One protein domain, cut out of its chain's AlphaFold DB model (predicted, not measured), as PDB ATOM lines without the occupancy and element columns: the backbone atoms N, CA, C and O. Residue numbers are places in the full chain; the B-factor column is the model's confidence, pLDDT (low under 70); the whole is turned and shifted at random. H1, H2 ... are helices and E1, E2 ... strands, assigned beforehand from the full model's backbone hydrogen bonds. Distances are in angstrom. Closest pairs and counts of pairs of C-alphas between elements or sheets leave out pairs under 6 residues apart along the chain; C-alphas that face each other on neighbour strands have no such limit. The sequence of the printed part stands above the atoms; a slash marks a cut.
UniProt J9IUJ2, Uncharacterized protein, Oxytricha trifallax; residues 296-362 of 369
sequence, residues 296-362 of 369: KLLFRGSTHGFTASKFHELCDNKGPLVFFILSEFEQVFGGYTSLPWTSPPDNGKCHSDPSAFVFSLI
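AT A GLANCE: This is residues 296 to 362 of the 369 residues of an uncharacterized protein of Oxytricha trifallax (UniProt J9IUJ2). A small sheet of three antiparallel strands, E1, E2 and E3, forms a slab, with two short helices, H1 and H2, set off beyond its E1 edge and a long loop between E2 and E3 that swings out past the strands and comes back. Residues 344 to 350 of that loop stick out on their own. The printed part has 67 residues, with two named helices and then three named strands along the chain, H1 H2 E1 E2 E3, and the sheet's order is E1 - E2 - E3. The class is mixed, helices and strands, with 29 residues in named elements, under half of those printed. The whole is only just compact, close to loose, with a radius of gyration of the C-alphas of 12.8 A and spans of 35 by 28 by 24 A.

IN THESE COORDINATES: The printed part begins at Lys 296, and H1 takes residues 301 to 304, with C-alpha 301 at (-2.169, -31.275, -50.133). H2, residues 308 to 315, is 10.1 A long. E1, residues 321 to 326, begins with C-alpha 321 at (6.322, -29.455, -37.583) and is 16.5 A long. E2, residues 332 to 337, is 17.2 A long. E3, residues 357 to 361, is 13.2 A long and ends with C-alpha 361 at (11.478, -18.921, -49.867).

HOW THE PARTS SIT: E1, E2 and E3 form a meander, each strand the antiparallel neighbour of the one before. E1 and E2 are a hairpin with 164 degrees between their directions; N 325 and O 333 are 2.7 A apart and N 321 and O 337 2.9 A, both within hydrogen-bond range. E2 and E3 are also a hairpin, at 160 degrees, with N 336 and O 357 within hydrogen-bond range at 2.8 A. E1 and E3 are the edge strands. Neither helix is on the sheet: H1 has 2 pairs of C-alphas within 10 A of it. H1 and H2 are close but not clearly touching; their closest C-alphas, of His 304 and Lys 310, are 6.9 A apart. H1 is apart from E1, E2 and E3, and H2 is apart from E2 and E3. In H2 every O i to N i+4 pair is within hydrogen-bond range; H1 is too short for such a pair.

THE WHOLE: The C-alphas farthest apart are those of Pro 345 and Ile 362, at 37.7 A. The printed part has no cut. The links H1 to H2, H2 to E1 and E1 to E2 are tight; E2 to E3 is long, with 19 residues between. The mean pLDDT of the printed part is 83.6, and residues 344 to 349 and residue 362 are under 70.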
ATOM      1  N   LYS A 296      10.194 -36.639 -41.924       85.00
ATOM      2  CA  LYS A 296       9.153 -37.552 -42.393       85.00
ATOM      3  C   LYS A 296       8.006 -36.723 -42.956       85.00
ATOM      4  O   LYS A 296       7.462 -35.881 -42.250       85.00
ATOM      5  N   LEU A 297       7.628 -36.977 -44.207       87.50
ATOM      6  CA  LEU A 297       6.433 -36.378 -44.796       87.50
ATOM      7  C   LEU A 297       5.193 -36.915 -44.066       87.50
ATOM      8  O   LEU A 297       4.976 -38.126 -44.034       87.50
ATOM      9  N   LEU A 298       4.407 -36.018 -43.468       92.06
ATOM     10  CA  LEU A 298       3.158 -36.359 -42.774       92.06
ATOM     11  C   LEU A 298       1.926 -36.014 -43.610       92.06
ATOM     12  O   LEU A 298       0.985 -36.797 -43.669       92.06
ATOM     13  N   PHE A 299       1.953 -34.862 -44.277       92.19
ATOM     14  CA  PHE A 299       0.847 -34.348 -45.072       92.19
ATOM     15  C   PHE A 299       1.369 -33.681 -46.347       92.19
ATOM     16  O   PHE A 299       2.408 -33.024 -46.347       92.19
ATOM     17  N   ARG A 300       0.615 -33.846 -47.433       91.81
ATOM     18  CA  ARG A 300       0.840 -33.209 -48.739       91.81
ATOM     19  C   ARG A 300      -0.521 -32.943 -49.365       91.81
ATOM     20  O   ARG A 300      -1.236 -33.910 -49.627       91.81
ATOM     21  N   GLY A 301      -0.851 -31.677 -49.620       86.69
ATOM     22  CA  GLY A 301      -2.169 -31.275 -50.133       86.69
ATOM     23  C   GLY A 301      -2.550 -31.968 -51.444       86.69
ATOM     24  O   GLY A 301      -3.656 -32.473 -51.575       86.69
ATOM     25  N   SER A 302      -1.599 -32.130 -52.371       84.44
ATOM     26  CA  SER A 302      -1.843 -32.814 -53.651       84.44
ATOM     27  C   SER A 302      -2.143 -34.317 -53.528       84.44
ATOM     28  O   SER A 302      -2.650 -34.910 -54.470       84.44
ATOM     29  N   THR A 303      -1.800 -34.954 -52.404       89.50
ATOM     30  CA  THR A 303      -2.039 -36.394 -52.170       89.50
ATOM     31  C   THR A 303      -3.222 -36.614 -51.230       89.50
ATOM     32  O   THR A 303      -3.992 -37.548 -51.412       89.50
ATOM     33  N   HIS A 304      -3.364 -35.762 -50.216       89.75
ATOM     34  CA  HIS A 304      -4.327 -35.944 -49.131       89.75
ATOM     35  C   HIS A 304      -5.522 -34.978 -49.216       89.75
ATOM     36  O   HIS A 304      -6.429 -35.063 -48.395       89.75
ATOM     37  N   GLY A 305      -5.546 -34.076 -50.201       88.50
ATOM     38  CA  GLY A 305      -6.520 -32.988 -50.297       88.50
ATOM     39  C   GLY A 305      -6.155 -31.793 -49.412       88.50
ATOM     40  O   GLY A 305      -5.290 -31.878 -48.545       88.50
ATOM     41  N   PHE A 306      -6.820 -30.659 -49.630       88.31
ATOM     42  CA  PHE A 306      -6.521 -29.377 -48.973       88.31
ATOM     43  C   PHE A 306      -7.458 -29.073 -47.792       88.31
ATOM     44  O   PHE A 306      -7.826 -27.925 -47.557       88.31
ATOM     45  N   THR A 307      -7.893 -30.096 -47.051       90.25
ATOM     46  CA  THR A 307      -8.837 -29.922 -45.938       90.25
ATOM     47  C   THR A 307      -8.121 -29.892 -44.587       90.25
ATOM     48  O   THR A 307      -7.254 -30.720 -44.301       90.25
ATOM     49  N   ALA A 308      -8.534 -28.968 -43.711       87.62
ATOM     50  CA  ALA A 308      -8.008 -28.878 -42.346       87.62
ATOM     51  C   ALA A 308      -8.244 -30.177 -41.557       87.62
ATOM     52  O   ALA A 308      -7.358 -30.641 -40.846       87.62
ATOM     53  N   SER A 309      -9.404 -30.818 -41.743       91.50
ATOM     54  CA  SER A 309      -9.725 -32.099 -41.102       91.50
ATOM     55  C   SER A 309      -8.696 -33.186 -41.431       91.50
ATOM     56  O   SER A 309      -8.235 -33.875 -40.523       91.50
ATOM     57  N   LYS A 310      -8.268 -33.301 -42.697       92.50
ATOM     58  CA  LYS A 310      -7.271 -34.303 -43.089       92.50
ATOM     59  C   LYS A 310      -5.867 -33.961 -42.596       92.50
ATOM     60  O   LYS A 310      -5.104 -34.863 -42.258       92.50
ATOM     61  N   PHE A 311      -5.533 -32.672 -42.527       91.81
ATOM     62  CA  PHE A 311      -4.295 -32.221 -41.894       91.81
ATOM     63  C   PHE A 311      -4.257 -32.637 -40.419       91.81
ATOM     64  O   PHE A 311      -3.311 -33.303 -40.010       91.81
ATOM     65  N   HIS A 312      -5.300 -32.329 -39.647       91.38
ATOM     66  CA  HIS A 312      -5.376 -32.683 -38.228       91.38
ATOM     67  C   HIS A 312      -5.358 -34.200 -37.995       91.38
ATOM     68  O   HIS A 312      -4.656 -34.670 -37.104       91.38
ATOM     69  N   GLU A 313      -6.019 -34.990 -38.848       93.50
ATOM     70  CA  GLU A 313      -5.960 -36.460 -38.800       93.50
ATOM     71  C   GLU A 313      -4.516 -37.001 -38.874       93.50
ATOM     72  O   GLU A 313      -4.169 -37.973 -38.198       93.50
ATOM     73  N   LEU A 314      -3.657 -36.375 -39.688       92.56
ATOM     74  CA  LEU A 314      -2.307 -36.869 -39.983       92.56
ATOM     75  C   LEU A 314      -1.203 -36.202 -39.145       92.56
ATOM     76  O   LEU A 314      -0.200 -36.853 -38.829       92.56
ATOM     77  N   CYS A 315      -1.374 -34.931 -38.786       91.50
ATOM     78  CA  CYS A 315      -0.342 -34.076 -38.196       91.50
ATOM     79  C   CYS A 315      -0.492 -33.861 -36.685       91.50
ATOM     80  O   CYS A 315       0.501 -33.518 -36.033       91.50
ATOM     81  N   ASP A 316      -1.675 -34.088 -36.104       91.88
ATOM     82  CA  ASP A 316      -1.868 -33.886 -34.669       91.88
ATOM     83  C   ASP A 316      -0.977 -34.826 -33.840       91.88
ATOM     84  O   ASP A 316      -0.788 -36.009 -34.149       91.88
ATOM     85  N   ASN A 317      -0.422 -34.287 -32.750       90.00
ATOM     86  CA  ASN A 317       0.440 -34.990 -31.794       90.00
ATOM     87  C   ASN A 317       1.739 -35.587 -32.385       90.00
ATOM     88  O   ASN A 317       2.353 -36.452 -31.760       90.00
ATOM     89  N   LYS A 318       2.187 -35.154 -33.575       86.56
ATOM     90  CA  LYS A 318       3.397 -35.702 -34.232       86.56
ATOM     91  C   LYS A 318       4.720 -35.028 -33.840       86.56
ATOM     92  O   LYS A 318       5.775 -35.534 -34.218       86.56
ATOM     93  N   GLY A 319       4.680 -33.955 -33.049       77.56
ATOM     94  CA  GLY A 319       5.862 -33.222 -32.573       77.56
ATOM     95  C   GLY A 319       6.109 -31.923 -33.347       77.56
ATOM     96  O   GLY A 319       5.165 -31.403 -33.937       77.56
ATOM     97  N   PRO A 320       7.342 -31.382 -33.336       87.12
ATOM     98  CA  PRO A 320       7.674 -30.174 -34.079       87.12
ATOM     99  C   PRO A 320       7.417 -30.346 -35.575       87.12
ATOM    100  O   PRO A 320       7.873 -31.322 -36.177       87.12
ATOM    101  N   LEU A 321       6.710 -29.397 -36.180       89.19
ATOM    102  CA  LEU A 321       6.322 -29.455 -37.583       89.19
ATOM    103  C   LEU A 321       6.945 -28.308 -38.355       89.19
ATOM    104  O   LEU A 321       6.889 -27.159 -37.933       89.19
ATOM    105  N   VAL A 322       7.504 -28.638 -39.515       87.75
ATOM    106  CA  VAL A 322       7.798 -27.674 -40.570       87.75
ATOM    107  C   VAL A 322       6.812 -27.920 -41.703       87.75
ATOM    108  O   VAL A 322       6.616 -29.064 -42.119       87.75
ATOM    109  N   PHE A 323       6.171 -26.866 -42.186       87.69
ATOM    110  CA  PHE A 323       5.224 -26.948 -43.290       87.69
ATOM    111  C   PHE A 323       5.588 -25.945 -44.377       87.69
ATOM    112  O   PHE A 323       6.114 -24.870 -44.100       87.69
ATOM    113  N   PHE A 324       5.294 -26.325 -45.617       86.75
ATOM    114  CA  PHE A 324       5.533 -25.534 -46.815       86.75
ATOM    115  C   PHE A 324       4.213 -25.397 -47.565       86.75
ATOM    116  O   PHE A 324       3.488 -26.376 -47.745       86.75
ATOM    117  N   ILE A 325       3.918 -24.180 -47.992       86.69
ATOM    118  CA  ILE A 325       2.734 -23.787 -48.739       86.69
ATOM    119  C   ILE A 325       3.235 -23.201 -50.053       86.69
ATOM    120  O   ILE A 325       4.025 -22.259 -50.054       86.69
ATOM    121  N   LEU A 326       2.783 -23.790 -51.156       81.44
ATOM    122  CA  LEU A 326       2.917 -23.227 -52.493       81.44
ATOM    123  C   LEU A 326       1.594 -22.533 -52.815       81.44
ATOM    124  O   LEU A 326       0.553 -23.195 -52.818       81.44
ATOM    125  N   SER A 327       1.620 -21.219 -53.022       78.94
ATOM    126  CA  SER A 327       0.428 -20.478 -53.437       78.94
ATOM    127  C   SER A 327       0.146 -20.645 -54.929       78.94
ATOM    128  O   SER A 327       1.009 -21.056 -55.704       78.94
ATOM    129  N   GLU A 328      -1.056 -20.243 -55.334       77.94
ATOM    130  CA  GLU A 328      -1.467 -20.150 -56.743       77.94
ATOM    131  C   GLU A 328      -0.593 -19.169 -57.550       77.94
ATOM    132  O   GLU A 328      -0.526 -19.263 -58.768       77.94
ATOM    133  N   PHE A 329       0.143 -18.278 -56.874       77.19
ATOM    134  CA  PHE A 329       1.082 -17.322 -57.476       77.19
ATOM    135  C   PHE A 329       2.539 -17.822 -57.488       77.19
ATOM    136  O   PHE A 329       3.469 -17.018 -57.489       77.19
ATOM    137  N   GLU A 330       2.755 -19.137 -57.415       72.94
ATOM    138  CA  GLU A 330       4.076 -19.787 -57.368       72.94
ATOM    139  C   GLU A 330       4.994 -19.347 -56.204       72.94
ATOM    140  O   GLU A 330       6.208 -19.574 -56.228       72.94
ATOM    141  N   GLN A 331       4.448 -18.740 -55.148       75.50
ATOM    142  CA  GLN A 331       5.237 -18.340 -53.983       75.50
ATOM    143  C   GLN A 331       5.303 -19.485 -52.977       75.50
ATOM    144  O   GLN A 331       4.273 -20.041 -52.596       75.50
ATOM    145  N   VAL A 332       6.513 -19.806 -52.515       79.75
ATOM    146  CA  VAL A 332       6.719 -20.805 -51.464       79.75
ATOM    147  C   VAL A 332       6.988 -20.106 -50.143       79.75
ATOM    148  O   VAL A 332       7.981 -19.403 -49.985       79.75
ATOM    149  N   PHE A 333       6.130 -20.343 -49.166       87.06
ATOM    150  CA  PHE A 333       6.310 -19.879 -47.795       87.06
ATOM    151  C   PHE A 333       5.898 -20.973 -46.822       87.06
ATOM    152  O   PHE A 333       5.446 -22.045 -47.218       87.06
ATOM    153  N   GLY A 334       6.108 -20.754 -45.537       88.50
ATOM    154  CA  GLY A 334       5.864 -21.789 -44.558       88.50
ATOM    155  C   GLY A 334       6.160 -21.336 -43.150       88.50
ATOM    156  O   GLY A 334       6.352 -20.151 -42.870       88.50
ATOM    157  N   GLY A 335       6.204 -22.307 -42.256       87.44
ATOM    158  CA  GLY A 335       6.536 -22.056 -40.872       87.44
ATOM    159  C   GLY A 335       7.013 -23.304 -40.166       87.44
ATOM    160  O   GLY A 335       6.898 -24.425 -40.666       87.44
ATOM    161  N   TYR A 336       7.575 -23.071 -38.993       88.69
ATOM    162  CA  TYR A 336       7.969 -24.085 -38.041       88.69
ATOM    163  C   TYR A 336       7.236 -23.840 -36.727       88.69
ATOM    164  O   TYR A 336       7.166 -22.704 -36.258       88.69
ATOM    165  N   THR A 337       6.730 -24.910 -36.122       88.12
ATOM    166  CA  THR A 337       6.242 -24.922 -34.742       88.12
ATOM    167  C   THR A 337       7.018 -25.974 -33.962       88.12
ATOM    168  O   THR A 337       7.207 -27.096 -34.434       88.12
ATOM    169  N   SER A 338       7.487 -25.624 -32.766       87.44
ATOM    170  CA  SER A 338       8.099 -26.572 -31.833       87.44
ATOM    171  C   SER A 338       7.045 -27.357 -31.051       87.44
ATOM    172  O   SER A 338       7.277 -28.507 -30.675       87.44
ATOM    173  N   LEU A 339       5.868 -26.759 -30.858       88.25
ATOM    174  CA  LEU A 339       4.731 -27.413 -30.225       88.25
ATOM    175  C   LEU A 339       3.953 -28.287 -31.229       88.25
ATOM    176  O   LEU A 339       3.790 -27.897 -32.392       88.25
ATOM    177  N   PRO A 340       3.458 -29.464 -30.796       87.62
ATOM    178  CA  PRO A 340       2.613 -30.311 -31.625       87.62
ATOM    179  C   PRO A 340       1.247 -29.663 -31.859       87.62
ATOM    180  O   PRO A 340       0.669 -29.046 -30.963       87.62
ATOM    181  N   TRP A 341       0.705 -29.872 -33.056       88.62
ATOM    182  CA  TRP A 341      -0.673 -29.505 -33.366       88.62
ATOM    183  C   TRP A 341      -1.651 -30.416 -32.619       88.62
ATOM    184  O   TRP A 341      -1.355 -31.589 -32.368       88.62
ATOM    185  N   THR A 342      -2.794 -29.858 -32.227       85.56
ATOM    186  CA  THR A 342      -3.864 -30.573 -31.523       85.56
ATOM    187  C   THR A 342      -5.226 -30.070 -31.997       85.56
ATOM    188  O   THR A 342      -5.346 -28.916 -32.412       85.56
ATOM    189  N   SER A 343      -6.248 -30.918 -31.867       81.19
ATOM    190  CA  SER A 343      -7.659 -30.585 -32.096       81.19
ATOM    191  C   SER A 343      -8.454 -30.687 -30.783       81.19
ATOM    192  O   SER A 343      -9.070 -31.724 -30.525       81.19
ATOM    193  N   PRO A 344      -8.415 -29.674 -29.892       67.88
ATOM    194  CA  PRO A 344      -9.155 -29.714 -28.634       67.88
ATOM    195  C   PRO A 344     -10.678 -29.658 -28.862       67.88
ATOM    196  O   PRO A 344     -11.118 -28.992 -29.799       67.88
ATOM    197  N   PRO A 345     -11.488 -30.282 -27.984       60.00
ATOM    198  CA  PRO A 345     -12.950 -30.260 -28.090       60.00
ATOM    199  C   PRO A 345     -13.577 -28.866 -27.922       60.00
ATOM    200  O   PRO A 345     -14.665 -28.637 -28.437       60.00
ATOM    201  N   ASP A 346     -12.888 -27.937 -27.251       53.47
ATOM    202  CA  ASP A 346     -13.366 -26.576 -26.999       53.47
ATOM    203  C   ASP A 346     -12.429 -25.541 -27.639       53.47
ATOM    204  O   ASP A 346     -11.262 -25.418 -27.262       53.47
ATOM    205  N   ASN A 347     -12.967 -24.807 -28.615       57.38
ATOM    206  CA  ASN A 347     -12.522 -23.529 -29.186       57.38
ATOM    207  C   ASN A 347     -11.075 -23.090 -28.861       57.38
ATOM    208  O   ASN A 347     -10.823 -22.380 -27.887       57.38
ATOM    209  N   GLY A 348     -10.146 -23.469 -29.747       63.34
ATOM    210  CA  GLY A 348      -8.938 -22.716 -30.114       63.34
ATOM    211  C   GLY A 348      -8.169 -22.013 -28.990       63.34
ATOM    212  O   GLY A 348      -8.096 -20.785 -28.965       63.34
ATOM    213  N   LYS A 349      -7.523 -22.766 -28.092       67.31
ATOM    214  CA  LYS A 349      -6.510 -22.185 -27.199       67.31
ATOM    215  C   LYS A 349      -5.228 -21.898 -27.979       67.31
ATOM    216  O   LYS A 349      -4.575 -22.813 -28.470       67.31
ATOM    217  N   CYS A 350      -4.838 -20.627 -28.055       72.06
ATOM    218  CA  CYS A 350      -3.528 -20.250 -28.579       72.06
ATOM    219  C   CYS A 350      -2.433 -20.655 -27.585       72.06
ATOM    220  O   CYS A 350      -2.483 -20.283 -26.408       72.06
ATOM    221  N   HIS A 351      -1.424 -21.371 -28.071       78.50
ATOM    222  CA  HIS A 351      -0.235 -21.717 -27.303       78.50
ATOM    223  C   HIS A 351       0.912 -20.770 -27.668       78.50
ATOM    224  O   HIS A 351       1.119 -20.466 -28.839       78.50
ATOM    225  N   SER A 352       1.646 -20.291 -26.661       85.19
ATOM    226  CA  SER A 352       2.860 -19.502 -26.889       85.19
ATOM    227  C   SER A 352       4.003 -20.443 -27.263       85.19
ATOM    228  O   SER A 352       4.331 -21.339 -26.485       85.19
ATOM    229  N   ASP A 353       4.598 -20.238 -28.436       86.38
ATOM    230  CA  ASP A 353       5.743 -21.003 -28.932       86.38
ATOM    231  C   ASP A 353       6.883 -20.037 -29.300       86.38
ATOM    232  O   ASP A 353       6.922 -19.527 -30.419       86.38
ATOM    233  N   PRO A 354       7.823 -19.763 -28.375       88.31
ATOM    234  CA  PRO A 354       8.937 -18.843 -28.624       88.31
ATOM    235  C   PRO A 354       9.900 -19.311 -29.720       88.31
ATOM    236  O   PRO A 354      10.737 -18.536 -30.170       88.31
ATOM    237  N   SER A 355       9.830 -20.590 -30.104       84.19
ATOM    238  CA  SER A 355      10.652 -21.171 -31.165       84.19
ATOM    239  C   SER A 355       9.918 -21.237 -32.503       84.19
ATOM    240  O   SER A 355      10.520 -21.673 -33.484       84.19
ATOM    241  N   ALA A 356       8.642 -20.839 -32.561       87.62
ATOM    242  CA  ALA A 356       7.901 -20.786 -33.808       87.62
ATOM    243  C   ALA A 356       8.387 -19.623 -34.674       87.62
ATOM    244  O   ALA A 356       8.616 -18.512 -34.200       87.62
ATOM    245  N   PHE A 357       8.511 -19.879 -35.971       86.81
ATOM    246  CA  PHE A 357       8.852 -18.855 -36.949       86.81
ATOM    247  C   PHE A 357       8.147 -19.136 -38.268       86.81
ATOM    248  O   PHE A 357       7.897 -20.286 -38.627       86.81
ATOM    249  N   VAL A 358       7.852 -18.074 -39.009       88.50
ATOM    250  CA  VAL A 358       7.416 -18.153 -40.404       88.50
ATOM    251  C   VAL A 358       8.592 -17.834 -41.312       88.50
ATOM    252  O   VAL A 358       9.480 -17.063 -40.950       88.50
ATOM    253  N   PHE A 359       8.617 -18.435 -42.493       80.06
ATOM    254  CA  PHE A 359       9.634 -18.169 -43.498       80.06
ATOM    255  C   PHE A 359       8.995 -18.036 -44.878       80.06
ATOM    256  O   PHE A 359       7.937 -18.596 -45.157       80.06
ATOM    257  N   SER A 360       9.672 -17.308 -45.757       81.12
ATOM    258  CA  SER A 360       9.356 -17.236 -47.180       81.12
ATOM    259  C   SER A 360      10.596 -17.633 -47.967       81.12
ATOM    260  O   SER A 360      11.704 -17.191 -47.655       81.12
ATOM    261  N   LEU A 361      10.424 -18.503 -48.957       73.31
ATOM    262  CA  LEU A 361      11.478 -18.921 -49.867       73.31
ATOM    263  C   LEU A 361      11.319 -18.107 -51.144       73.31
ATOM    264  O   LEU A 361      10.605 -18.485 -52.072       73.31
ATOM    265  N   ILE A 362      12.001 -16.966 -51.184       65.69
ATOM    266  CA  ILE A 362      12.145 -16.204 -52.419       65.69
ATOM    267  C   ILE A 362      13.056 -17.028 -53.326       65.69
ATOM    268  O   ILE A 362      14.265 -17.126 -53.104       65.69
TER     269      ILE A 362